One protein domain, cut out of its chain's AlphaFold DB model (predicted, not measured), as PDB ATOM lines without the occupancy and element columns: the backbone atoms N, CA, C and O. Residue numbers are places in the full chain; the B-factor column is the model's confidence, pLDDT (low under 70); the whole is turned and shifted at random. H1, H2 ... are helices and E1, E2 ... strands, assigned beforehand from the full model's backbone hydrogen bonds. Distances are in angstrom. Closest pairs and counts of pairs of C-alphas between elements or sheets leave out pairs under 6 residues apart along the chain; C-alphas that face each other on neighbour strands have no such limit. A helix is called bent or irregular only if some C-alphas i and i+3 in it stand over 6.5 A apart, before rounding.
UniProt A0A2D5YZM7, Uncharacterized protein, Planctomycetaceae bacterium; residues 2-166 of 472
ATOM      1  N   LEU A   2     -21.795 -30.176   9.181       72.06
ATOM      2  CA  LEU A   2     -22.155 -31.266  10.116       72.06
ATOM      3  C   LEU A   2     -20.986 -31.740  11.004       72.06
ATOM      4  O   LEU A   2     -21.221 -32.222  12.106       72.06
ATOM      5  N   GLU A   3     -19.731 -31.573  10.565       78.75
ATOM      6  CA  GLU A   3     -18.533 -31.991  11.325       78.75
ATOM      7  C   GLU A   3     -18.419 -31.319  12.702       78.75
ATOM      8  O   GLU A   3     -18.059 -31.961  13.685       78.75
ATOM      9  N   GLU A   4     -18.807 -30.049  12.792       79.69
ATOM     10  CA  GLU A   4     -18.867 -29.273  14.037       79.69
ATOM     11  C   GLU A   4     -19.910 -29.809  15.036       79.69
ATOM     12  O   GLU A   4     -19.795 -29.568  16.236       79.69
ATOM     13  N   HIS A   5     -20.875 -30.617  14.582       79.25
ATOM     14  CA  HIS A   5     -21.864 -31.272  15.443       79.25
ATOM     15  C   HIS A   5     -21.464 -32.682  15.883       79.25
ATOM     16  O   HIS A   5     -22.093 -33.238  16.783       79.25
ATOM     17  N   VAL A   6     -20.406 -33.263  15.308       81.25
ATOM     18  CA  VAL A   6     -19.966 -34.630  15.639       81.25
ATOM     19  C   VAL A   6     -19.554 -34.740  17.106       81.25
ATOM     20  O   VAL A   6     -19.859 -35.745  17.745       81.25
ATOM     21  N   ALA A   7     -18.899 -33.719  17.664       84.75
ATOM     22  CA  ALA A   7     -18.522 -33.708  19.077       84.75
ATOM     23  C   ALA A   7     -19.758 -33.708  19.995       84.75
ATOM     24  O   ALA A   7     -19.847 -34.537  20.896       84.75
ATOM     25  N   THR A   8     -20.742 -32.844  19.713       83.62
ATOM     26  CA  THR A   8     -22.015 -32.797  20.452       83.62
ATOM     27  C   THR A   8     -22.807 -34.095  20.314       83.62
ATOM     28  O   THR A   8     -23.372 -34.563  21.296       83.62
ATOM     29  N   LEU A   9     -22.820 -34.714  19.128       82.44
ATOM     30  CA  LEU A   9     -23.457 -36.015  18.929       82.44
ATOM     31  C   LEU A   9     -22.787 -37.100  19.775       82.44
ATOM     32  O   LEU A   9     -23.489 -37.881  20.406       82.44
ATOM     33  N   ARG A  10     -21.449 -37.154  19.793       84.88
ATOM     34  CA  ARG A  10     -20.701 -38.129  20.602       84.88
ATOM     35  C   ARG A  10     -21.004 -37.964  22.086       84.88
ATOM     36  O   ARG A  10     -21.293 -38.952  22.743       84.88
ATOM     37  N   GLU A  11     -20.986 -36.733  22.591       88.44
ATOM     38  CA  GLU A  11     -21.338 -36.438  23.985       88.44
ATOM     39  C   GLU A  11     -22.777 -36.871  24.306       88.44
ATOM     40  O   GLU A  11     -23.006 -37.589  25.280       88.44
ATOM     41  N   ALA A  12     -23.739 -36.508  23.452       85.50
ATOM     42  CA  ALA A  12     -25.138 -36.891  23.626       85.50
ATOM     43  C   ALA A  12     -25.344 -38.416  23.543       85.50
ATOM     44  O   ALA A  12     -26.177 -38.958  24.266       85.50
ATOM     45  N   TYR A  13     -24.577 -39.113  22.700       85.06
ATOM     46  CA  TYR A  13     -24.618 -40.569  22.577       85.06
ATOM     47  C   TYR A  13     -24.003 -41.277  23.790       85.06
ATOM     48  O   TYR A  13     -24.573 -42.251  24.269       85.06
ATOM     49  N   GLU A  14     -22.883 -40.795  24.335       87.81
ATOM     50  CA  GLU A  14     -22.325 -41.382  25.562       87.81
ATOM     51  C   GLU A  14     -23.273 -41.189  26.750       87.81
ATOM     52  O   GLU A  14     -23.503 -42.134  27.504       87.81
ATOM     53  N   GLN A  15     -23.906 -40.016  26.875       88.69
ATOM     54  CA  GLN A  15     -24.946 -39.811  27.889       88.69
ATOM     55  C   GLN A  15     -26.133 -40.759  27.674       88.69
ATOM     56  O   GLN A  15     -26.598 -41.395  28.615       88.69
ATOM     57  N   PHE A  16     -26.582 -40.913  26.427       87.25
ATOM     58  CA  PHE A  16     -27.635 -41.858  26.075       87.25
ATOM     59  C   PHE A  16     -27.298 -43.294  26.466       87.25
ATOM     60  O   PHE A  16     -28.159 -43.972  27.006       87.25
ATOM     61  N   ARG A  17     -26.065 -43.763  26.243       86.88
ATOM     62  CA  ARG A  17     -25.647 -45.118  26.642       86.88
ATOM     63  C   ARG A  17     -25.750 -45.330  28.149       86.88
ATOM     64  O   ARG A  17     -26.169 -46.403  28.578       86.88
ATOM     65  N   VAL A  18     -25.390 -44.320  28.941       89.50
ATOM     66  CA  VAL A  18     -25.529 -44.363  30.403       89.50
ATOM     67  C   VAL A  18     -27.009 -44.435  30.798       89.50
ATOM     68  O   VAL A  18     -27.398 -45.354  31.522       89.50
ATOM     69  N   ASP A  19     -27.843 -43.539  30.263       87.44
ATOM     70  CA  ASP A  19     -29.285 -43.490  30.549       87.44
ATOM     71  C   ASP A  19     -30.009 -44.771  30.083       87.44
ATOM     72  O   ASP A  19     -30.916 -45.285  30.748       87.44
ATOM     73  N   ALA A  20     -29.591 -45.312  28.937       86.31
ATOM     74  CA  ALA A  20     -30.101 -46.544  28.355       86.31
ATOM     75  C   ALA A  20     -29.778 -47.746  29.247       86.31
ATOM     76  O   ALA A  20     -30.674 -48.535  29.540       86.31
ATOM     77  N   ALA A  21     -28.540 -47.858  29.741       88.06
ATOM     78  CA  ALA A  21     -28.141 -48.934  30.644       88.06
ATOM     79  C   ALA A  21     -28.943 -48.915  31.960       88.06
ATOM     80  O   ALA A  21     -29.408 -49.963  32.410       88.06
ATOM     81  N   GLU A  22     -29.162 -47.738  32.557       89.00
ATOM     82  CA  GLU A  22     -29.999 -47.599  33.759       89.00
ATOM     83  C   GLU A  22     -31.458 -47.999  33.487       89.00
ATOM     84  O   GLU A  22     -32.104 -48.681  34.295       89.00
ATOM     85  N   THR A  23     -31.982 -47.609  32.325       86.19
ATOM     86  CA  THR A  23     -33.350 -47.940  31.928       86.19
ATOM     87  C   THR A  23     -33.501 -49.437  31.647       86.19
ATOM     88  O   THR A  23     -34.456 -50.033  32.138       86.19
ATOM     89  N   ILE A  24     -32.546 -50.080  30.964       88.19
ATOM     90  CA  ILE A  24     -32.513 -51.539  30.748       88.19
ATOM     91  C   ILE A  24     -32.509 -52.280  32.087       88.19
ATOM     92  O   ILE A  24     -33.325 -53.174  32.297       88.19
ATOM     93  N   GLN A  25     -31.657 -51.876  33.035       90.56
ATOM     94  CA  GLN A  25     -31.647 -52.474  34.375       90.56
ATOM     95  C   GLN A  25     -32.988 -52.287  35.093       90.56
ATOM     96  O   GLN A  25     -33.456 -53.175  35.805       90.56
ATOM     97  N   SER A  26     -33.632 -51.134  34.915       90.19
ATOM     98  CA  SER A  26     -34.963 -50.882  35.467       90.19
ATOM     99  C   SER A  26     -36.025 -51.775  34.828       90.19
ATOM    100  O   SER A  26     -36.811 -52.365  35.562       90.19
ATOM    101  N   VAL A  27     -36.002 -51.955  33.508       91.12
ATOM    102  CA  VAL A  27     -36.886 -52.884  32.788       91.12
ATOM    103  C   VAL A  27     -36.659 -54.322  33.251       91.12
ATOM    104  O   VAL A  27     -37.630 -54.999  33.579       91.12
ATOM    105  N   GLN A  28     -35.410 -54.774  33.375       92.25
ATOM    106  CA  GLN A  28     -35.104 -56.125  33.854       92.25
ATOM    107  C   GLN A  28     -35.659 -56.361  35.264       92.25
ATOM    108  O   GLN A  28     -36.309 -57.374  35.504       92.25
ATOM    109  N   ARG A  29     -35.519 -55.386  36.174       94.12
ATOM    110  CA  ARG A  29     -36.126 -55.465  37.515       94.12
ATOM    111  C   ARG A  29     -37.651 -55.593  37.472       94.12
ATOM    112  O   ARG A  29     -38.219 -56.235  38.351       94.12
ATOM    113  N   LEU A  30     -38.319 -54.975  36.496       94.94
ATOM    114  CA  LEU A  30     -39.765 -55.135  36.306       94.94
ATOM    115  C   LEU A  30     -40.107 -56.525  35.771       94.94
ATOM    116  O   LEU A  30     -41.062 -57.128  36.252       94.94
ATOM    117  N   ARG A  31     -39.317 -57.055  34.830       94.50
ATOM    118  CA  ARG A  31     -39.484 -58.417  34.294       94.50
ATOM    119  C   ARG A  31     -39.323 -59.470  35.390       94.50
ATOM    120  O   ARG A  31     -40.186 -60.335  35.527       94.50
ATOM    121  N   ASP A  32     -38.312 -59.318  36.245       95.06
ATOM    122  CA  ASP A  32     -38.077 -60.185  37.409       95.06
ATOM    123  C   ASP A  32     -39.243 -60.140  38.417       95.06
ATOM    124  O   ASP A  32     -39.480 -61.100  39.150       95.06
ATOM    125  N   LYS A  33     -39.996 -59.031  38.441       96.19
ATOM    126  CA  LYS A  33     -41.184 -58.818  39.283       96.19
ATOM    127  C   LYS A  33     -42.511 -58.986  38.543       96.19
ATOM    128  O   LYS A  33     -43.557 -58.675  39.112       96.19
ATOM    129  N   SER A  34     -42.505 -59.471  37.303       95.50
ATOM    130  CA  SER A  34     -43.710 -59.564  36.463       95.50
ATOM    131  C   SER A  34     -44.858 -60.292  37.167       95.50
ATOM    132  O   SER A  34     -45.967 -59.767  37.218       95.50
ATOM    133  N   GLY A  35     -44.579 -61.430  37.812       95.69
ATOM    134  CA  GLY A  35     -45.580 -62.178  38.579       95.69
ATOM    135  C   GLY A  35     -46.171 -61.399  39.763       95.69
ATOM    136  O   GLY A  35     -47.373 -61.478  40.002       95.69
ATOM    137  N   GLU A  36     -45.365 -60.600  40.475       97.19
ATOM    138  CA  GLU A  36     -45.849 -59.729  41.561       97.19
ATOM    139  C   GLU A  36     -46.751 -58.617  41.007       97.19
ATOM    140  O   GLU A  36     -47.828 -58.365  41.549       97.19
ATOM    141  N   ILE A  37     -46.327 -57.975  39.914       97.94
ATOM    142  CA  ILE A  37     -47.065 -56.890  39.254       97.94
ATOM    143  C   ILE A  37     -48.420 -57.400  38.752       97.94
ATOM    144  O   ILE A  37     -49.449 -56.789  39.041       97.94
ATOM    145  N   VAL A  38     -48.431 -58.537  38.053       98.06
ATOM    146  CA  VAL A  38     -49.650 -59.175  37.538       98.06
ATOM    147  C   VAL A  38     -50.572 -59.579  38.690       98.06
ATOM    148  O   VAL A  38     -51.763 -59.264  38.661       98.06
ATOM    149  N   ALA A  39     -50.050 -60.210  39.745       97.94
ATOM    150  CA  ALA A  39     -50.852 -60.563  40.917       97.94
ATOM    151  C   ALA A  39     -51.462 -59.321  41.592       97.94
ATOM    152  O   ALA A  39     -52.619 -59.340  42.019       97.94
ATOM    153  N   GLU A  40     -50.716 -58.218  41.661       98.38
ATOM    154  CA  GLU A  40     -51.207 -56.963  42.219       98.38
ATOM    155  C   GLU A  40     -52.305 -56.325  41.358       98.38
ATOM    156  O   GLU A  40     -53.304 -55.870  41.917       98.38
ATOM    157  N   MET A  41     -52.172 -56.339  40.028       98.06
ATOM    158  CA  MET A  41     -53.222 -55.880  39.110       98.06
ATOM    159  C   MET A  41     -54.508 -56.693  39.278       98.06
ATOM    160  O   MET A  41     -55.573 -56.110  39.481       98.06
ATOM    161  N   ASN A  42     -54.411 -58.027  39.301       98.44
ATOM    162  CA  ASN A  42     -55.567 -58.895  39.548       98.44
ATOM    163  C   ASN A  42     -56.213 -58.606  40.904       98.44
ATOM    164  O   ASN A  42     -57.432 -58.508  40.991       98.44
ATOM    165  N   ARG A  43     -55.416 -58.380  41.955       98.44
ATOM    166  CA  ARG A  43     -55.931 -58.009  43.280       98.44
ATOM    167  C   ARG A  43     -56.675 -56.670  43.268       98.44
ATOM    168  O   ARG A  43     -57.713 -56.562  43.915       98.44
ATOM    169  N   ILE A  44     -56.152 -55.653  42.577       98.38
ATOM    170  CA  ILE A  44     -56.785 -54.325  42.467       98.38
ATOM    171  C   ILE A  44     -58.118 -54.418  41.723       98.38
ATOM    172  O   ILE A  44     -59.098 -53.812  42.146       98.38
ATOM    173  N   VAL A  45     -58.145 -55.183  40.632       98.00
ATOM    174  CA  VAL A  45     -59.336 -55.373  39.795       98.00
ATOM    175  C   VAL A  45     -60.308 -56.380  40.424       98.00
ATOM    176  O   VAL A  45     -61.484 -56.370  40.089       98.00
ATOM    177  N   GLY A  46     -59.858 -57.225  41.357       97.12
ATOM    178  CA  GLY A  46     -60.634 -58.327  41.935       97.12
ATOM    179  C   GLY A  46     -60.799 -59.530  41.007       97.12
ATOM    180  O   GLY A  46     -61.773 -60.265  41.134       97.12
ATOM    181  N   ALA A  47     -59.887 -59.714  40.056       96.69
ATOM    182  CA  ALA A  47     -59.889 -60.860  39.159       96.69
ATOM    183  C   ALA A  47     -59.285 -62.100  39.842       96.69
ATOM    184  O   ALA A  47     -58.336 -62.004  40.624       96.69
ATOM    185  N   THR A  48     -59.828 -63.274  39.519       96.12
ATOM    186  CA  THR A  48     -59.337 -64.584  39.975       96.12
ATOM    187  C   THR A  48     -58.938 -65.433  38.762       96.12
ATOM    188  O   THR A  48     -59.678 -66.354  38.406       96.12
ATOM    189  N   PRO A  49     -57.831 -65.087  38.081       96.56
ATOM    190  CA  PRO A  49     -57.402 -65.782  36.871       96.56
ATOM    191  C   PRO A  49     -56.981 -67.222  37.180       96.56
ATOM    192  O   PRO A  49     -56.461 -67.516  38.262       96.56
ATOM    193  N   ASP A  50     -57.177 -68.115  36.215       96.69
ATOM    194  CA  ASP A  50     -56.573 -69.446  36.255       96.69
ATOM    195  C   ASP A  50     -55.083 -69.402  35.850       96.69
ATOM    196  O   ASP A  50     -54.526 -68.350  35.523       96.69
ATOM    197  N   GLU A  51     -54.403 -70.551  35.894       96.50
ATOM    198  CA  GLU A  51     -52.976 -70.636  35.555       96.50
ATOM    199  C   GLU A  51     -52.678 -70.225  34.103       96.50
ATOM    200  O   GLU A  51     -51.641 -69.612  33.837       96.50
ATOM    201  N   ALA A  52     -53.576 -70.531  33.162       96.88
ATOM    202  CA  ALA A  52     -53.390 -70.212  31.747       96.88
ATOM    203  C   ALA A  52     -53.551 -68.707  31.495       96.88
ATOM    204  O   ALA A  52     -52.789 -68.103  30.728       96.88
ATOM    205  N   GLU A  53     -54.506 -68.080  32.172       96.38
ATOM    206  CA  GLU A  53     -54.710 -66.644  32.112       96.38
ATOM    207  C   GLU A  53     -53.553 -65.882  32.775       96.38
ATOM    208  O   GLU A  53     -53.027 -64.943  32.175       96.38
ATOM    209  N   LEU A  54     -53.079 -66.318  33.948       96.81
ATOM    210  CA  LEU A  54     -51.890 -65.743  34.596       96.81
ATOM    211  C   LEU A  54     -50.646 -65.825  33.702       96.81
ATOM    212  O   LEU A  54     -49.876 -64.862  33.619       96.81
ATOM    213  N   ALA A  55     -50.455 -66.956  33.017       95.56
ATOM    214  CA  ALA A  55     -49.371 -67.124  32.056       95.56
ATOM    215  C   ALA A  55     -49.511 -66.144  30.880       95.56
ATOM    216  O   ALA A  55     -48.527 -65.514  30.496       95.56
ATOM    217  N   THR A  56     -50.729 -65.953  30.364       96.44
ATOM    218  CA  THR A  56     -51.017 -65.004  29.274       96.44
ATOM    219  C   THR A  56     -50.730 -63.560  29.689       96.44
ATOM    220  O   THR A  56     -50.064 -62.829  28.957       96.44
ATOM    221  N   GLN A  57     -51.178 -63.154  30.878       97.00
ATOM    222  CA  GLN A  57     -50.933 -61.815  31.424       97.00
ATOM    223  C   GLN A  57     -49.430 -61.564  31.637       97.00
ATOM    224  O   GLN A  57     -48.913 -60.505  31.281       97.00
ATOM    225  N   SER A  58     -48.705 -62.554  32.164       95.44
ATOM    226  CA  SER A  58     -47.255 -62.453  32.386       95.44
ATOM    227  C   SER A  58     -46.472 -62.381  31.072       95.44
ATOM    228  O   SER A  58     -45.588 -61.537  30.935       95.44
ATOM    229  N   ASP A  59     -46.825 -63.215  30.089       94.88
ATOM    230  CA  ASP A  59     -46.233 -63.187  28.744       94.88
ATOM    231  C   ASP A  59     -46.497 -61.852  28.035       94.88
ATOM    232  O   ASP A  59     -45.601 -61.284  27.411       94.88
ATOM    233  N   MET A  60     -47.710 -61.310  28.149       94.75
ATOM    234  CA  MET A  60     -48.044 -60.013  27.568       94.75
ATOM    235  C   MET A  60     -47.194 -58.895  28.192       94.75
ATOM    236  O   MET A  60     -46.615 -58.096  27.451       94.75
ATOM    237  N   LEU A  61     -47.036 -58.880  29.524       94.69
ATOM    238  CA  LEU A  61     -46.185 -57.908  30.219       94.69
ATOM    239  C   LEU A  61     -44.727 -58.032  29.759       94.69
ATOM    240  O   LEU A  61     -44.110 -57.028  29.394       94.69
ATOM    241  N   ASP A  62     -44.192 -59.255  29.718       92.88
ATOM    242  CA  ASP A  62     -42.824 -59.522  29.265       92.88
ATOM    243  C   ASP A  62     -42.607 -59.063  27.818       92.88
ATOM    244  O   ASP A  62     -41.637 -58.360  27.535       92.88
ATOM    245  N   ARG A  63     -43.546 -59.353  26.909       90.88
ATOM    246  CA  ARG A  63     -43.469 -58.920  25.506       90.88
ATOM    247  C   ARG A  63     -43.435 -57.402  25.362       90.88
ATOM    248  O   ARG A  63     -42.682 -56.904  24.522       90.88
ATOM    249  N   PHE A  64     -44.224 -56.653  26.132       90.31
ATOM    250  CA  PHE A  64     -44.176 -55.188  26.084       90.31
ATOM    251  C   PHE A  64     -42.881 -54.630  26.685       90.31
ATOM    252  O   PHE A  64     -42.258 -53.757  26.076       90.31
ATOM    253  N   LEU A  65     -42.431 -55.168  27.819       90.31
ATOM    254  CA  LEU A  65     -41.175 -54.758  28.452       90.31
ATOM    255  C   LEU A  65     -39.961 -55.066  27.561       90.31
ATOM    256  O   LEU A  65     -39.110 -54.199  27.362       90.31
ATOM    257  N   ALA A  66     -39.923 -56.243  26.933       87.88
ATOM    258  CA  ALA A  66     -38.868 -56.640  26.005       87.88
ATOM    259  C   ALA A  66     -38.816 -55.747  24.752       87.88
ATOM    260  O   ALA A  66     -37.735 -55.485  24.228       87.88
ATOM    261  N   LYS A  67     -39.960 -55.238  24.264       83.44
ATOM    262  CA  LYS A  67     -39.971 -54.231  23.183       83.44
ATOM    263  C   LYS A  67     -39.275 -52.939  23.620       83.44
ATOM    264  O   LYS A  67     -38.513 -52.379  22.837       83.44
ATOM    265  N   GLY A  68     -39.517 -52.492  24.853       78.75
ATOM    266  CA  GLY A  68     -38.847 -51.330  25.441       78.75
ATOM    267  C   GLY A  68     -37.338 -51.527  25.598       78.75
ATOM    268  O   GLY A  68     -36.564 -50.629  25.280       78.75
ATOM    269  N   GLU A  69     -36.916 -52.713  26.035       82.56
ATOM    270  CA  GLU A  69     -35.501 -53.081  26.177       82.56
ATOM    271  C   GLU A  69     -34.768 -53.070  24.830       82.56
ATOM    272  O   GLU A  69     -33.724 -52.435  24.699       82.56
ATOM    273  N   ARG A  70     -35.356 -53.686  23.794       80.31
ATOM    274  CA  ARG A  70     -34.764 -53.737  22.444       80.31
ATOM    275  C   ARG A  70     -34.525 -52.355  21.836       80.31
ATOM    276  O   ARG A  70     -33.639 -52.226  21.001       80.31
ATOM    277  N   LEU A  71     -35.286 -51.337  22.240       73.38
ATOM    278  CA  LEU A  71     -35.072 -49.956  21.792       73.38
ATOM    279  C   LEU A  71     -33.796 -49.322  22.335       73.38
ATOM    280  O   LEU A  71     -33.269 -48.390  21.731       73.38
ATOM    281  N   LEU A  72     -33.340 -49.796  23.488       75.88
ATOM    282  CA  LEU A  72     -32.188 -49.258  24.198       75.88
ATOM    283  C   LEU A  72     -30.948 -50.116  24.038       75.88
ATOM    284  O   LEU A  72     -29.903 -49.752  24.576       75.88
ATOM    285  N   ASP A  73     -31.048 -51.235  23.322       78.75
ATOM    286  CA  ASP A  73     -29.913 -52.098  23.044       78.75
ATOM    287  C   ASP A  73     -28.934 -51.375  22.109       78.75
ATOM    288  O   ASP A  73     -28.972 -51.479  20.880       78.75
ATOM    289  N   THR A  74     -28.067 -50.571  22.724       69.81
ATOM    290  CA  THR A  74     -27.096 -49.736  22.016       69.81
ATOM    291  C   THR A  74     -26.057 -50.560  21.267       69.81
ATOM    292  O   THR A  74     -25.449 -50.027  20.342       69.81
ATOM    293  N   GLU A  75     -25.883 -51.844  21.606       76.50
ATOM    294  CA  GLU A  75     -24.985 -52.752  20.886       76.50
ATOM    295  C   GLU A  75     -25.536 -53.109  19.497       76.50
ATOM    296  O   GLU A  75     -24.757 -53.403  18.591       76.50
ATOM    297  N   ARG A  76     -26.857 -53.000  19.291       75.06
ATOM    298  CA  ARG A  76     -27.520 -53.192  17.986       75.06
ATOM    299  C   ARG A  76     -27.528 -51.950  17.102       75.06
ATOM    300  O   ARG A  76     -27.809 -52.047  15.907       75.06
ATOM    301  N   ILE A  77     -27.256 -50.773  17.668       74.94
ATOM    302  CA  ILE A  77     -27.164 -49.529  16.899       74.94
ATOM    303  C   ILE A  77     -25.780 -49.495  16.254       74.94
ATOM    304  O   ILE A  77     -24.824 -48.953  16.809       74.94
ATOM    305  N   THR A  78     -25.663 -50.086  15.067       71.31
ATOM    306  CA  THR A  78     -24.371 -50.203  14.378       71.31
ATOM    307  C   THR A  78     -23.940 -48.886  13.738       71.31
ATOM    308  O   THR A  78     -22.738 -48.627  13.613       71.31
ATOM    309  N   ARG A  79     -24.896 -48.033  13.329       77.38
ATOM    310  CA  ARG A  79     -24.623 -46.738  12.681       77.38
ATOM    311  C   ARG A  79     -25.673 -45.675  13.001       77.38
ATOM    312  O   ARG A  79     -26.874 -45.928  12.949       77.38
ATOM    313  N   VAL A  80     -25.196 -44.451  13.236       77.25
ATOM    314  CA  VAL A  80     -26.021 -43.237  13.327       77.25
ATOM    315  C   VAL A  80     -25.606 -42.278  12.214       77.25
ATOM    316  O   VAL A  80     -24.466 -41.815  12.173       77.25
ATOM    317  N   PHE A  81     -26.532 -41.978  11.309       82.06
ATOM    318  CA  PHE A  81     -26.342 -41.046  10.205       82.06
ATOM    319  C   PHE A  81     -26.935 -39.685  10.554       82.06
ATOM    320  O   PHE A  81     -28.119 -39.575  10.870       82.06
ATOM    321  N   LEU A  82     -26.118 -38.636  10.448       82.06
ATOM    322  CA  LEU A  82     -26.591 -37.255  10.482       82.06
ATOM    323  C   LEU A  82     -26.855 -36.783   9.060       82.06
ATOM    324  O   LEU A  82     -25.945 -36.755   8.231       82.06
ATOM    325  N   VAL A  83     -28.085 -36.375   8.790       86.50
ATOM    326  CA  VAL A  83     -28.490 -35.887   7.469       86.50
ATOM    327  C   VAL A  83     -29.281 -34.600   7.615       86.50
ATOM    328  O   VAL A  83     -30.093 -34.450   8.522       86.50
ATOM    329  N   THR A  84     -29.047 -33.643   6.721       86.88
ATOM    330  CA  THR A  84     -29.847 -32.413   6.720       86.88
ATOM    331  C   THR A  84     -31.241 -32.699   6.163       86.88
ATOM    332  O   THR A  84     -31.409 -33.580   5.312       86.88
ATOM    333  N   GLN A  85     -32.246 -31.930   6.592       85.75
ATOM    334  CA  GLN A  85     -33.605 -32.052   6.044       85.75
ATOM    335  C   GLN A  85     -33.638 -31.848   4.521       85.75
ATOM    336  O   GLN A  85     -34.360 -32.557   3.822       85.75
ATOM    337  N   THR A  86     -32.818 -30.930   3.995       89.44
ATOM    338  CA  THR A  86     -32.677 -30.701   2.551       89.44
ATOM    339  C   THR A  86     -32.157 -31.947   1.840       89.44
ATOM    340  O   THR A  86     -32.756 -32.376   0.858       89.44
ATOM    341  N   THR A  87     -31.114 -32.591   2.374       91.44
ATOM    342  CA  THR A  87     -30.559 -33.830   1.804       91.44
ATOM    343  C   THR A  87     -31.584 -34.962   1.793       91.44
ATOM    344  O   THR A  87     -31.722 -35.644   0.779       91.44
ATOM    345  N   ILE A  88     -32.330 -35.142   2.889       91.31
ATOM    346  CA  ILE A  88     -33.400 -36.147   2.962       91.31
ATOM    347  C   ILE A  88     -34.451 -35.872   1.884       91.31
ATOM    348  O   ILE A  88     -34.812 -36.767   1.121       91.31
ATOM    349  N   LYS A  89     -34.928 -34.626   1.800       93.69
ATOM    350  CA  LYS A  89     -35.959 -34.219   0.845       93.69
ATOM    351  C   LYS A  89     -35.522 -34.438  -0.596       93.69
ATOM    352  O   LYS A  89     -36.285 -35.013  -1.365       93.69
ATOM    353  N   ASP A  90     -34.311 -34.024  -0.953       94.62
ATOM    354  CA  ASP A  90     -33.799 -34.166  -2.315       94.62
ATOM    355  C   ASP A  90     -33.601 -35.638  -2.700       94.62
ATOM    356  O   ASP A  90     -33.986 -36.033  -3.803       94.62
ATOM    357  N   HIS A  91     -33.097 -36.475  -1.783       94.38
ATOM    358  CA  HIS A  91     -32.964 -37.922  -1.998       94.38
ATOM    359  C   HIS A  91     -34.319 -38.595  -2.236       94.38
ATOM    360  O   HIS A  91     -34.490 -39.316  -3.220       94.38
ATOM    361  N   LEU A  92     -35.310 -38.318  -1.384       94.00
ATOM    362  CA  LEU A  92     -36.654 -38.889  -1.527       94.00
ATOM    363  C   LEU A  92     -37.377 -38.347  -2.772       94.00
ATOM    364  O   LEU A  92     -38.066 -39.093  -3.471       94.00
ATOM    365  N   ARG A  93     -37.186 -37.065  -3.106       95.06
ATOM    366  CA  ARG A  93     -37.729 -36.447  -4.326       95.06
ATOM    367  C   ARG A  93     -37.163 -37.098  -5.591       95.06
ATOM    368  O   ARG A  93     -37.910 -37.268  -6.555       95.06
ATOM    369  N   ALA A  94     -35.891 -37.495  -5.576       96.31
ATOM    370  CA  ALA A  94     -35.230 -38.219  -6.666       96.31
ATOM    371  C   ALA A  94     -35.659 -39.698  -6.788       96.31
ATOM    372  O   ALA A  94     -35.194 -40.394  -7.687       96.31
ATOM    373  N   GLY A  95     -36.557 -40.178  -5.920       95.06
ATOM    374  CA  GLY A  95     -37.028 -41.564  -5.906       95.06
ATOM    375  C   GLY A  95     -36.205 -42.497  -5.017       95.06
ATOM    376  O   GLY A  95     -36.436 -43.704  -5.040       95.06
ATOM    377  N   GLY A  96     -35.262 -41.962  -4.236       94.25
ATOM    378  CA  GLY A  96     -34.595 -42.713  -3.180       94.25
ATOM    379  C   GLY A  96     -35.542 -43.044  -2.024       94.25
ATOM    380  O   GLY A  96     -36.621 -42.468  -1.887       94.25
ATOM    381  N   SER A  97     -35.121 -43.964  -1.160       88.88
ATOM    382  CA  SER A  97     -35.811 -44.305   0.086       88.88
ATOM    383  C   SER A  97     -34.875 -44.134   1.283       88.88
ATOM    384  O   SER A  97     -33.654 -44.252   1.148       88.88
ATOM    385  N   LEU A  98     -35.450 -43.818   2.446       85.56
ATOM    386  CA  LEU A  98     -34.761 -43.764   3.737       85.56
ATOM    387  C   LEU A  98     -35.659 -44.390   4.815       85.56
ATOM    388  O   LEU A  98     -36.864 -44.113   4.818       85.56
ATOM    389  N   PRO A  99     -35.116 -45.207   5.738       79.75
ATOM    390  CA  PRO A  99     -35.907 -45.834   6.791       79.75
ATOM    391  C   PRO A  99     -36.683 -44.814   7.630       79.75
ATOM    392  O   PRO A  99     -36.114 -43.890   8.206       79.75
ATOM    393  N   GLY A 100     -38.001 -45.002   7.713       79.75
ATOM    394  CA  GLY A 100     -38.887 -44.141   8.499       79.75
ATOM    395  C   GLY A 100     -39.182 -42.779   7.877       79.75
ATOM    396  O   GLY A 100     -39.879 -41.994   8.501       79.75
ATOM    397  N   PHE A 101     -38.712 -42.467   6.670       88.06
ATOM    398  CA  PHE A 101     -39.089 -41.226   5.998       88.06
ATOM    399  C   PHE A 101     -40.063 -41.484   4.855       88.06
ATOM    400  O   PHE A 101     -39.884 -42.401   4.055       88.06
ATOM    401  N   THR A 102     -41.073 -40.628   4.746       87.88
ATOM    402  CA  THR A 102     -41.994 -40.594   3.611       87.88
ATOM    403  C   THR A 102     -41.956 -39.217   2.965       87.88
ATOM    404  O   THR A 102     -41.768 -38.200   3.633       87.88
ATOM    405  N   TYR A 103     -42.100 -39.181   1.641       91.00
ATOM    406  CA  TYR A 103     -42.129 -37.942   0.871       91.00
ATOM    407  C   TYR A 103     -43.447 -37.817   0.121       91.00
ATOM    408  O   TYR A 103     -43.837 -38.702  -0.643       91.00
ATOM    409  N   SER A 104     -44.114 -36.688   0.321       87.12
ATOM    410  CA  SER A 104     -45.325 -36.333  -0.403       87.12
ATOM    411  C   SER A 104     -44.968 -35.430  -1.577       87.12
ATOM    412  O   SER A 104     -44.616 -34.263  -1.397       87.12
ATOM    413  N   LYS A 105     -45.109 -35.951  -2.803       88.19
ATOM    414  CA  LYS A 105     -44.953 -35.157  -4.037       88.19
ATOM    415  C   LYS A 105     -45.971 -34.023  -4.139       88.19
ATOM    416  O   LYS A 105     -45.659 -32.993  -4.721       88.19
ATOM    417  N   ALA A 106     -47.174 -34.219  -3.597       82.50
ATOM    418  CA  ALA A 106     -48.261 -33.250  -3.699       82.50
ATOM    419  C   ALA A 106     -47.994 -31.983  -2.876       82.50
ATOM    420  O   ALA A 106     -48.321 -30.884  -3.310       82.50
ATOM    421  N   THR A 107     -47.385 -32.141  -1.699       85.50
ATOM    422  CA  THR A 107     -47.105 -31.043  -0.763       85.50
ATOM    423  C   THR A 107     -45.634 -30.645  -0.736       85.50
ATOM    424  O   THR A 107     -45.287 -29.655  -0.099       85.50
ATOM    425  N   ASP A 108     -44.768 -31.400  -1.415       89.50
ATOM    426  CA  ASP A 108     -43.317 -31.236  -1.373       89.50
ATOM    427  C   ASP A 108     -42.780 -31.248   0.075       89.50
ATOM    428  O   ASP A 108     -41.944 -30.433   0.474       89.50
ATOM    429  N   THR A 109     -43.285 -32.180   0.889       87.19
ATOM    430  CA  THR A 109     -42.925 -32.332   2.308       87.19
ATOM    431  C   THR A 109     -42.364 -33.714   2.606       87.19
ATOM    432  O   THR A 109     -42.738 -34.709   1.985       87.19
ATOM    433  N   VAL A 110     -41.464 -33.759   3.588       86.88
ATOM    434  CA  VAL A 110     -40.937 -34.990   4.173       86.88
ATOM    435  C   VAL A 110     -41.549 -35.161   5.553       86.88
ATOM    436  O   VAL A 110     -41.539 -34.221   6.346       86.88
ATOM    437  N   SER A 111     -42.016 -36.365   5.843       83.56
ATOM    438  CA  SER A 111     -42.444 -36.767   7.177       83.56
ATOM    439  C   SER A 111     -41.495 -37.834   7.701       83.56
ATOM    440  O   SER A 111     -41.108 -38.741   6.964       83.56
ATOM    441  N   TYR A 112     -41.115 -37.724   8.972       81.75
ATOM    442  CA  TYR A 112     -40.373 -38.764   9.671       81.75
ATOM    443  C   TYR A 112     -41.321 -39.514  10.597       81.75
ATOM    444  O   TYR A 112     -41.918 -38.935  11.503       81.75
ATOM    445  N   HIS A 113     -41.457 -40.806  10.353       73.88
ATOM    446  CA  HIS A 113     -42.171 -41.738  11.189       73.88
ATOM    447  C   HIS A 113     -41.183 -42.754  11.759       73.88
ATOM    448  O   HIS A 113     -40.783 -43.718  11.102       73.88
ATOM    449  N   PHE A 114     -40.790 -42.528  13.009       69.12
ATOM    450  CA  PHE A 114     -40.048 -43.517  13.775       69.12
ATOM    451  C   PHE A 114     -41.023 -44.587  14.272       69.12
ATOM    452  O   PHE A 114     -41.768 -44.363  15.225       69.12
ATOM    453  N   SER A 115     -41.040 -45.742  13.603       63.31
ATOM    454  CA  SER A 115     -41.763 -46.920  14.079       63.31
ATOM    455  C   SER A 115     -40.784 -47.949  14.623       63.31
ATOM    456  O   SER A 115     -39.978 -48.531  13.894       63.31
ATOM    457  N   ILE A 116     -40.919 -48.200  15.922       58.50
ATOM    458  CA  ILE A 116     -40.160 -49.178  16.704       58.50
ATOM    459  C   ILE A 116     -40.280 -50.588  16.104       58.50
ATOM    460  O   ILE A 116     -39.327 -51.361  16.128       58.50
ATOM    461  N   GLN A 117     -41.447 -50.919  15.542       56.62
ATOM    462  CA  GLN A 117     -41.735 -52.258  15.024       56.62
ATOM    463  C   GLN A 117     -40.957 -52.589  13.743       56.62
ATOM    464  O   GLN A 117     -40.699 -53.760  13.486       56.62
ATOM    465  N   ASN A 118     -40.546 -51.575  12.972       49.47
ATOM    466  CA  ASN A 118     -39.963 -51.764  11.642       49.47
ATOM    467  C   ASN A 118     -38.448 -51.501  11.573       49.47
ATOM    468  O   ASN A 118     -37.843 -51.798  10.547       49.47
ATOM    469  N   GLN A 119     -37.829 -50.932  12.617       52.31
ATOM    470  CA  GLN A 119     -36.432 -50.455  12.564       52.31
ATOM    471  C   GLN A 119     -35.438 -51.219  13.452       52.31
ATOM    472  O   GLN A 119     -34.240 -50.969  13.361       52.31
ATOM    473  N   LEU A 120     -35.888 -52.175  14.268       55.62
ATOM    474  CA  LEU A 120     -35.015 -52.985  15.131       55.62
ATOM    475  C   LEU A 120     -34.672 -54.344  14.494       55.62
ATOM    476  O   LEU A 120     -34.850 -55.396  15.112       55.62
ATOM    477  N   ALA A 121     -34.205 -54.319  13.242       58.50
ATOM    478  CA  ALA A 121     -33.475 -55.453  12.670       58.50
ATOM    479  C   ALA A 121     -32.153 -55.669  13.441       58.50
ATOM    480  O   ALA A 121     -31.747 -54.806  14.219       58.50
ATOM    481  N   GLU A 122     -31.486 -56.813  13.248       59.88
ATOM    482  CA  GLU A 122     -30.233 -57.152  13.955       59.88
ATOM    483  C   GLU A 122     -29.121 -56.093  13.777       59.88
ATOM    484  O   GLU A 122     -28.297 -55.948  14.673       59.88
ATOM    485  N   ASP A 123     -29.183 -55.281  12.711       68.25
ATOM    486  CA  ASP A 123     -28.313 -54.128  12.450       68.25
ATOM    487  C   ASP A 123     -29.141 -52.840  12.260       68.25
ATOM    488  O   ASP A 123     -29.527 -52.485  11.142       68.25
ATOM    489  N   ALA A 124     -29.447 -52.126  13.346       71.00
ATOM    490  CA  ALA A 124     -30.259 -50.913  13.265       71.00
ATOM    491  C   ALA A 124     -29.419 -49.707  12.804       71.00
ATOM    492  O   ALA A 124     -28.540 -49.217  13.518       71.00
ATOM    493  N   GLU A 125     -29.728 -49.193  11.612       77.38
ATOM    494  CA  GLU A 125     -29.214 -47.917  11.113       77.38
ATOM    495  C   GLU A 125     -30.191 -46.783  11.460       77.38
ATOM    496  O   GLU A 125     -31.335 -46.760  10.999       77.38
ATOM    497  N   ILE A 126     -29.741 -45.813  12.258       77.75
ATOM    498  CA  ILE A 126     -30.568 -44.678  12.685       77.75
ATOM    499  C   ILE A 126     -30.207 -43.442  11.872       77.75
ATOM    500  O   ILE A 126     -29.056 -43.016  11.841       77.75
ATOM    501  N   THR A 127     -31.206 -42.826  11.247       82.50
ATOM    502  CA  THR A 127     -31.047 -41.568  10.510       82.50
ATOM    503  C   THR A 127     -31.642 -40.417  11.320       82.50
ATOM    504  O   THR A 127     -32.852 -40.376  11.530       82.50
ATOM    505  N   VAL A 128     -30.801 -39.481  11.766       80.94
ATOM    506  CA  VAL A 128     -31.203 -38.314  12.565       80.94
ATOM    507  C   VAL A 128     -31.259 -37.077  11.664       80.94
ATOM    508  O   VAL A 128     -30.216 -36.644  11.155       80.94
ATOM    509  N   PRO A 129     -32.449 -36.486  11.448       80.12
ATOM    510  CA  PRO A 129     -32.570 -35.249  10.694       80.12
ATOM    511  C   PRO A 129     -32.010 -34.083  11.519       80.12
ATOM    512  O   PRO A 129     -32.512 -33.774  12.597       80.12
ATOM    513  N   VAL A 130     -30.985 -33.409  11.001       81.00
ATOM    514  CA  VAL A 130     -30.390 -32.222  11.626       81.00
ATOM    515  C   VAL A 130     -30.993 -30.981  10.971       81.00
ATOM    516  O   VAL A 130     -30.652 -30.643   9.834       81.00
ATOM    517  N   GLY A 131     -31.937 -30.348  11.669       72.62
ATOM    518  CA  GLY A 131     -32.417 -28.998  11.344       72.62
ATOM    519  C   GLY A 131     -31.582 -27.920  12.038       72.62
ATOM    520  O   GLY A 131     -31.255 -26.902  11.434       72.62
ATOM    521  N   ASP A 132     -31.178 -28.195  13.278       75.06
ATOM    522  CA  ASP A 132     -30.334 -27.359  14.129       75.06
ATOM    523  C   ASP A 132     -29.525 -28.245  15.115       75.06
ATOM    524  O   ASP A 132     -29.773 -29.455  15.210       75.06
ATOM    525  N   PRO A 133     -28.536 -27.693  15.847       69.75
ATOM    526  CA  PRO A 133     -27.731 -28.459  16.804       69.75
ATOM    527  C   PRO A 133     -28.536 -29.003  17.996       69.75
ATOM    528  O   PRO A 133     -28.165 -30.029  18.575       69.75
ATOM    529  N   ASP A 134     -29.633 -28.343  18.368       77.81
ATOM    530  CA  ASP A 134     -30.484 -28.751  19.489       77.81
ATOM    531  C   ASP A 134     -31.295 -30.005  19.139       77.81
ATOM    532  O   ASP A 134     -31.523 -30.860  19.997       77.81
ATOM    533  N   SER A 135     -31.612 -30.206  17.860       77.81
ATOM    534  CA  SER A 135     -32.253 -31.416  17.336       77.81
ATOM    535  C   SER A 135     -31.468 -32.675  17.730       77.81
ATOM    536  O   SER A 135     -32.053 -33.655  18.193       77.81
ATOM    537  N   ILE A 136     -30.132 -32.625  17.668       76.25
ATOM    538  CA  ILE A 136     -29.252 -33.731  18.086       76.25
ATOM    539  C   ILE A 136     -29.355 -33.978  19.596       76.25
ATOM    540  O   ILE A 136     -29.449 -35.126  20.033       76.25
ATOM    541  N   ARG A 137     -29.382 -32.904  20.395       80.00
ATOM    542  CA  ARG A 137     -29.500 -32.985  21.859       80.00
ATOM    543  C   ARG A 137     -30.855 -33.533  22.306       80.00
ATOM    544  O   ARG A 137     -30.940 -34.111  23.381       80.00
ATOM    545  N   THR A 138     -31.902 -33.368  21.501       82.31
ATOM    546  CA  THR A 138     -33.248 -33.884  21.811       82.31
ATOM    547  C   THR A 138     -33.485 -35.317  21.337       82.31
ATOM    548  O   THR A 138     -34.319 -36.010  21.922       82.31
ATOM    549  N   PHE A 139     -32.738 -35.784  20.331       82.75
ATOM    550  CA  PHE A 139     -32.979 -37.078  19.693       82.75
ATOM    551  C   PHE A 139     -32.778 -38.265  20.642       82.75
ATOM    552  O   PHE A 139     -33.672 -39.093  20.797       82.75
ATOM    553  N   PHE A 140     -31.633 -38.359  21.321       82.44
ATOM    554  CA  PHE A 140     -31.399 -39.497  22.210       82.44
ATOM    555  C   PHE A 140     -32.277 -39.492  23.472       82.44
ATOM    556  O   PHE A 140     -32.828 -40.542  23.802       82.44
ATOM    557  N   PRO A 141     -32.517 -38.347  24.146       82.69
ATOM    558  CA  PRO A 141     -33.512 -38.294  25.214       82.69
ATOM    559  C   PRO A 141     -34.914 -38.702  24.751       82.69
ATOM    560  O   PRO A 141     -35.665 -39.282  25.533       82.69
ATOM    561  N   MET A 142     -35.283 -38.427  23.493       82.81
ATOM    562  CA  MET A 142     -36.527 -38.933  22.911       82.81
ATOM    563  C   MET A 142     -36.525 -40.468  22.855       82.81
ATOM    564  O   MET A 142     -37.518 -41.056  23.272       82.81
ATOM    565  N   LEU A 143     -35.436 -41.124  22.435       79.12
ATOM    566  CA  LEU A 143     -35.343 -42.595  22.452       79.12
ATOM    567  C   LEU A 143     -35.516 -43.169  23.866       79.12
ATOM    568  O   LEU A 143     -36.316 -44.084  24.057       79.12
ATOM    569  N   THR A 144     -34.867 -42.583  24.877       79.69
ATOM    570  CA  THR A 144     -35.053 -43.001  26.279       79.69
ATOM    571  C   THR A 144     -36.506 -42.821  26.738       79.69
ATOM    572  O   THR A 144     -37.073 -43.697  27.395       79.69
ATOM    573  N   ARG A 145     -37.158 -41.713  26.352       82.06
ATOM    574  CA  ARG A 145     -38.585 -41.475  26.638       82.06
ATOM    575  C   ARG A 145     -39.499 -42.481  25.944       82.06
ATOM    576  O   ARG A 145     -40.504 -42.857  26.537       82.06
ATOM    577  N   LEU A 146     -39.168 -42.934  24.732       79.19
ATOM    578  CA  LEU A 146     -39.940 -43.971  24.040       79.19
ATOM    579  C   LEU A 146     -39.919 -45.292  24.815       79.19
ATOM    580  O   LEU A 146     -40.954 -45.945  24.913       79.19
ATOM    581  N   THR A 147     -38.798 -45.657  25.437       77.25
ATOM    582  CA  THR A 147     -38.748 -46.852  26.294       77.25
ATOM    583  C   THR A 147     -39.509 -46.677  27.599       77.25
ATOM    584  O   THR A 147     -40.252 -47.577  27.983       77.25
ATOM    585  N   ALA A 148     -39.399 -45.519  28.258       80.00
ATOM    586  CA  ALA A 148     -40.251 -45.225  29.411       80.00
ATOM    587  C   ALA A 148     -41.742 -45.324  29.027       80.00
ATOM    588  O   ALA A 148     -42.524 -45.972  29.719       80.00
ATOM    589  N   SER A 149     -42.106 -44.798  27.853       82.69
ATOM    590  CA  SER A 149     -43.444 -44.945  27.279       82.69
ATOM    591  C   SER A 149     -43.813 -46.404  26.991       82.69
ATOM    592  O   SER A 149     -44.979 -46.755  27.125       82.69
ATOM    593  N   ALA A 150     -42.866 -47.272  26.629       85.25
ATOM    594  CA  ALA A 150     -43.132 -48.698  26.441       85.25
ATOM    595  C   ALA A 150     -43.498 -49.384  27.766       85.25
ATOM    596  O   ALA A 150     -44.426 -50.189  27.790       85.25
ATOM    597  N   CYS A 151     -42.840 -49.029  28.878       89.81
ATOM    598  CA  CYS A 151     -43.265 -49.469  30.210       89.81
ATOM    599  C   CYS A 151     -44.659 -48.932  30.549       89.81
ATOM    600  O   CYS A 151     -45.488 -49.678  31.054       89.81
ATOM    601  N   HIS A 152     -44.941 -47.667  30.238       92.81
ATOM    602  CA  HIS A 152     -46.258 -47.072  30.474       92.81
ATOM    603  C   HIS A 152     -47.367 -47.848  29.755       92.81
ATOM    604  O   HIS A 152     -48.335 -48.267  30.390       92.81
ATOM    605  N   VAL A 153     -47.168 -48.110  28.460       91.88
ATOM    606  CA  VAL A 153     -48.063 -48.936  27.643       91.88
ATOM    607  C   VAL A 153     -48.179 -50.337  28.240       91.88
ATOM    608  O   VAL A 153     -49.286 -50.811  28.428       91.88
ATOM    609  N   ALA A 154     -47.075 -50.974  28.642       94.69
ATOM    610  CA  ALA A 154     -47.118 -52.305  29.249       94.69
ATOM    611  C   ALA A 154     -48.043 -52.364  30.477       94.69
ATOM    612  O   ALA A 154     -48.870 -53.263  30.587       94.69
ATOM    613  N   PHE A 155     -47.927 -51.405  31.398       97.25
ATOM    614  CA  PHE A 155     -48.764 -51.387  32.598       97.25
ATOM    615  C   PHE A 155     -50.228 -51.071  32.283       97.25
ATOM    616  O   PHE A 155     -51.109 -51.686  32.881       97.25
ATOM    617  N   HIS A 156     -50.479 -50.141  31.357       97.50
ATOM    618  CA  HIS A 156     -51.825 -49.817  30.888       97.50
ATOM    619  C   HIS A 156     -52.505 -51.039  30.264       97.50
ATOM    620  O   HIS A 156     -53.565 -51.448  30.721       97.50
ATOM    621  N   GLU A 157     -51.860 -51.661  29.280       96.94
ATOM    622  CA  GLU A 157     -52.421 -52.758  28.489       96.94
ATOM    623  C   GLU A 157     -52.737 -53.982  29.356       96.94
ATOM    624  O   GLU A 157     -53.765 -54.625  29.166       96.94
ATOM    625  N   ILE A 158     -51.902 -54.301  30.354       97.81
ATOM    626  CA  ILE A 158     -52.207 -55.398  31.286       97.81
ATOM    627  C   ILE A 158     -53.340 -55.018  32.236       97.81
ATOM    628  O   ILE A 158     -54.221 -55.841  32.478       97.81
ATOM    629  N   ALA A 159     -53.354 -53.794  32.771       98.44
ATOM    630  CA  ALA A 159     -54.445 -53.355  33.636       98.44
ATOM    631  C   ALA A 159     -55.788 -53.368  32.887       98.44
ATOM    632  O   ALA A 159     -56.781 -53.864  33.423       98.44
ATOM    633  N   GLU A 160     -55.808 -52.897  31.639       98.12
ATOM    634  CA  GLU A 160     -56.980 -52.965  30.773       98.12
ATOM    635  C   GLU A 160     -57.358 -54.419  30.469       98.12
ATOM    636  O   GLU A 160     -58.513 -54.793  30.672       98.12
ATOM    637  N   TYR A 161     -56.400 -55.268  30.083       97.62
ATOM    638  CA  TYR A 161     -56.650 -56.689  29.828       97.62
ATOM    639  C   TYR A 161     -57.313 -57.377  31.026       97.62
ATOM    640  O   TYR A 161     -58.310 -58.070  30.852       97.62
ATOM    641  N   VAL A 162     -56.827 -57.151  32.251       98.00
ATOM    642  CA  VAL A 162     -57.409 -57.745  33.468       98.00
ATOM    643  C   VAL A 162     -58.853 -57.259  33.689       98.00
ATOM    644  O   VAL A 162     -59.720 -58.055  34.055       98.00
ATOM    645  N   ILE A 163     -59.149 -55.979  33.420       97.88
ATOM    646  CA  ILE A 163     -60.524 -55.442  33.458       97.88
ATOM    647  C   ILE A 163     -61.400 -56.125  32.389       97.88
ATOM    648  O   ILE A 163     -62.525 -56.544  32.683       97.88
ATOM    649  N   PHE A 164     -60.893 -56.272  31.163       96.06
ATOM    650  CA  PHE A 164     -61.603 -56.899  30.044       96.06
ATOM    651  C   PHE A 164     -61.848 -58.389  30.252       96.06
ATOM    652  O   PHE A 164     -62.951 -58.857  29.988       96.06
ATOM    653  N   SER A 165     -60.871 -59.141  30.753       94.62
ATOM    654  CA  SER A 165     -61.037 -60.557  31.083       94.62
ATOM    655  C   SER A 165     -62.148 -60.780  32.100       94.62
ATOM    656  O   SER A 165     -62.923 -61.738  31.982       94.62
ATOM    657  N   ARG A 166     -62.233 -59.873  33.081       94.06
ATOM    658  CA  ARG A 166     -63.215 -59.944  34.155       94.06
ATOM    659  C   ARG A 166     -64.633 -59.691  33.645       94.06
ATOM    660  O   ARG A 166     -65.510 -60.506  33.897       94.06
TER     661      ARG A 166
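This is residues 2 to 166 of the 472 residues of an uncharacterized protein of Planctomycetaceae bacterium (UniProt A0A2D5YZM7). Three long helices, H1, H3 and H6, form an up-and-down bundle, each running against the one before it in the chain, with the short helix H2 packed steeply on H3 and H6 at one end. Towards the other end H3 gives way to a two-stranded parallel sheet, E1 and E4, and H4 with the hairpin E2 and E3 makes a small head by that sheet. The printed part has 165 residues, with six named helices and four named strands in the order H1 H2 H3 E1 H4 E2 E3 H5 E4 H6; the second sheet, E2 and E3, is antiparallel, and the class is mostly helix. The whole is loose, with a radius of gyration of the C-alphas of 19.7 A, and only just elongated, with spans of 58 by 38 by 26 A.

H1, residues 3 to 32, and H3, residues 51 to 72, touch at a shallow tilt of 15 degrees, opposite ways; H1 does this with residues 20 to 31 alone, and the closest C-alphas, of Ala 20 and Leu 72, are 5.4 A apart. H6, residues 133 to 166, touches H1 at a shallow tilt of 20 degrees, the same way, with C-alphas of Phe 16 and Phe 140 closest at 5.9 A. H3 and H6 touch over 27 pairs of C-alphas within 8 A, at a shallow tilt of 4 degrees, opposite ways; Gly 68 and Thr 147 have the closest C-alphas, 4.6 A apart. H6 has a kink of 29 degrees near residue 144. H2, residues 34 to 45, meets H1 only through their link. It touches H3 with residues 34 to 38 alone, at a steep tilt of 60 degrees, the closest C-alphas being those of Ser 34 and Ser 58, 6.1 A apart. It touches residues 158 to 163 of H6 at a steep tilt of 57 degrees, with C-alphas of Met 41 and Ala 159 closest at 6.2 A. E1, residues 77 to 84, is near H1 and is the parallel neighbour of E4, residues 124 to 130, at 24 degrees; N 81 and O 126, 2.8 A, and N 128 and O 81, 2.8 A, are within hydrogen-bond range. The closest C-alphas of E4 and H6, those of Val 130 and Ile 136, are 6.7 A apart. H4, residues 85 to 93, touches no helix; its closest C-alpha to E4 is Gln 85 to Pro 129, 5.7 A. E2, residues 101 to 104, and E3, residues 109 to 112, form an antiparallel hairpin at 157 degrees, with N 102 and O 111, 2.9 A, within hydrogen-bond range. The closest C-alphas of H4 and E3, those of Lys 89 and Val 110, are 6.0 A apart. H5, residues 116 to 119, is close to H3 but not clearly touching it, with C-alphas of Leu 71 and Ile 116 closest at 7.2 A. Every O i to N i+4 pair is within hydrogen-bond range in H2 and H4, against 24 of 26 in H1, 17 of 18 in H3 and 27 of 30 in H6, and H5 is too short for such a pair.

H1 begins at C-alpha 3, (-18.533, -31.991, 11.325), and is 43.1 A long; it is only just irregular, with C-alphas 4 and 7 6.7 A apart. H2 is 16.5 A long, H3 31.9 A, E1 20.1 A, H4 12.0 A, E2 10.2 A, E3 10.1 A, H5 5.7 A and E4 18.8 A. E1 begins at C-alpha 77, (-27.164, -49.529, 16.899). H6, 50.5 A long, ends at C-alpha 166, (-63.215, -59.944, 34.155), and is only just irregular, with C-alphas 137 and 140 6.8 A apart.

The two C-alphas farthest apart, those of Glu 4 and Thr 48, are 59.6 A apart. The printed part has no cut, and no link is long. Mean pLDDT of the printed part is 86.0; residue 74, residues 114 to 123 and residue 133 are under 70.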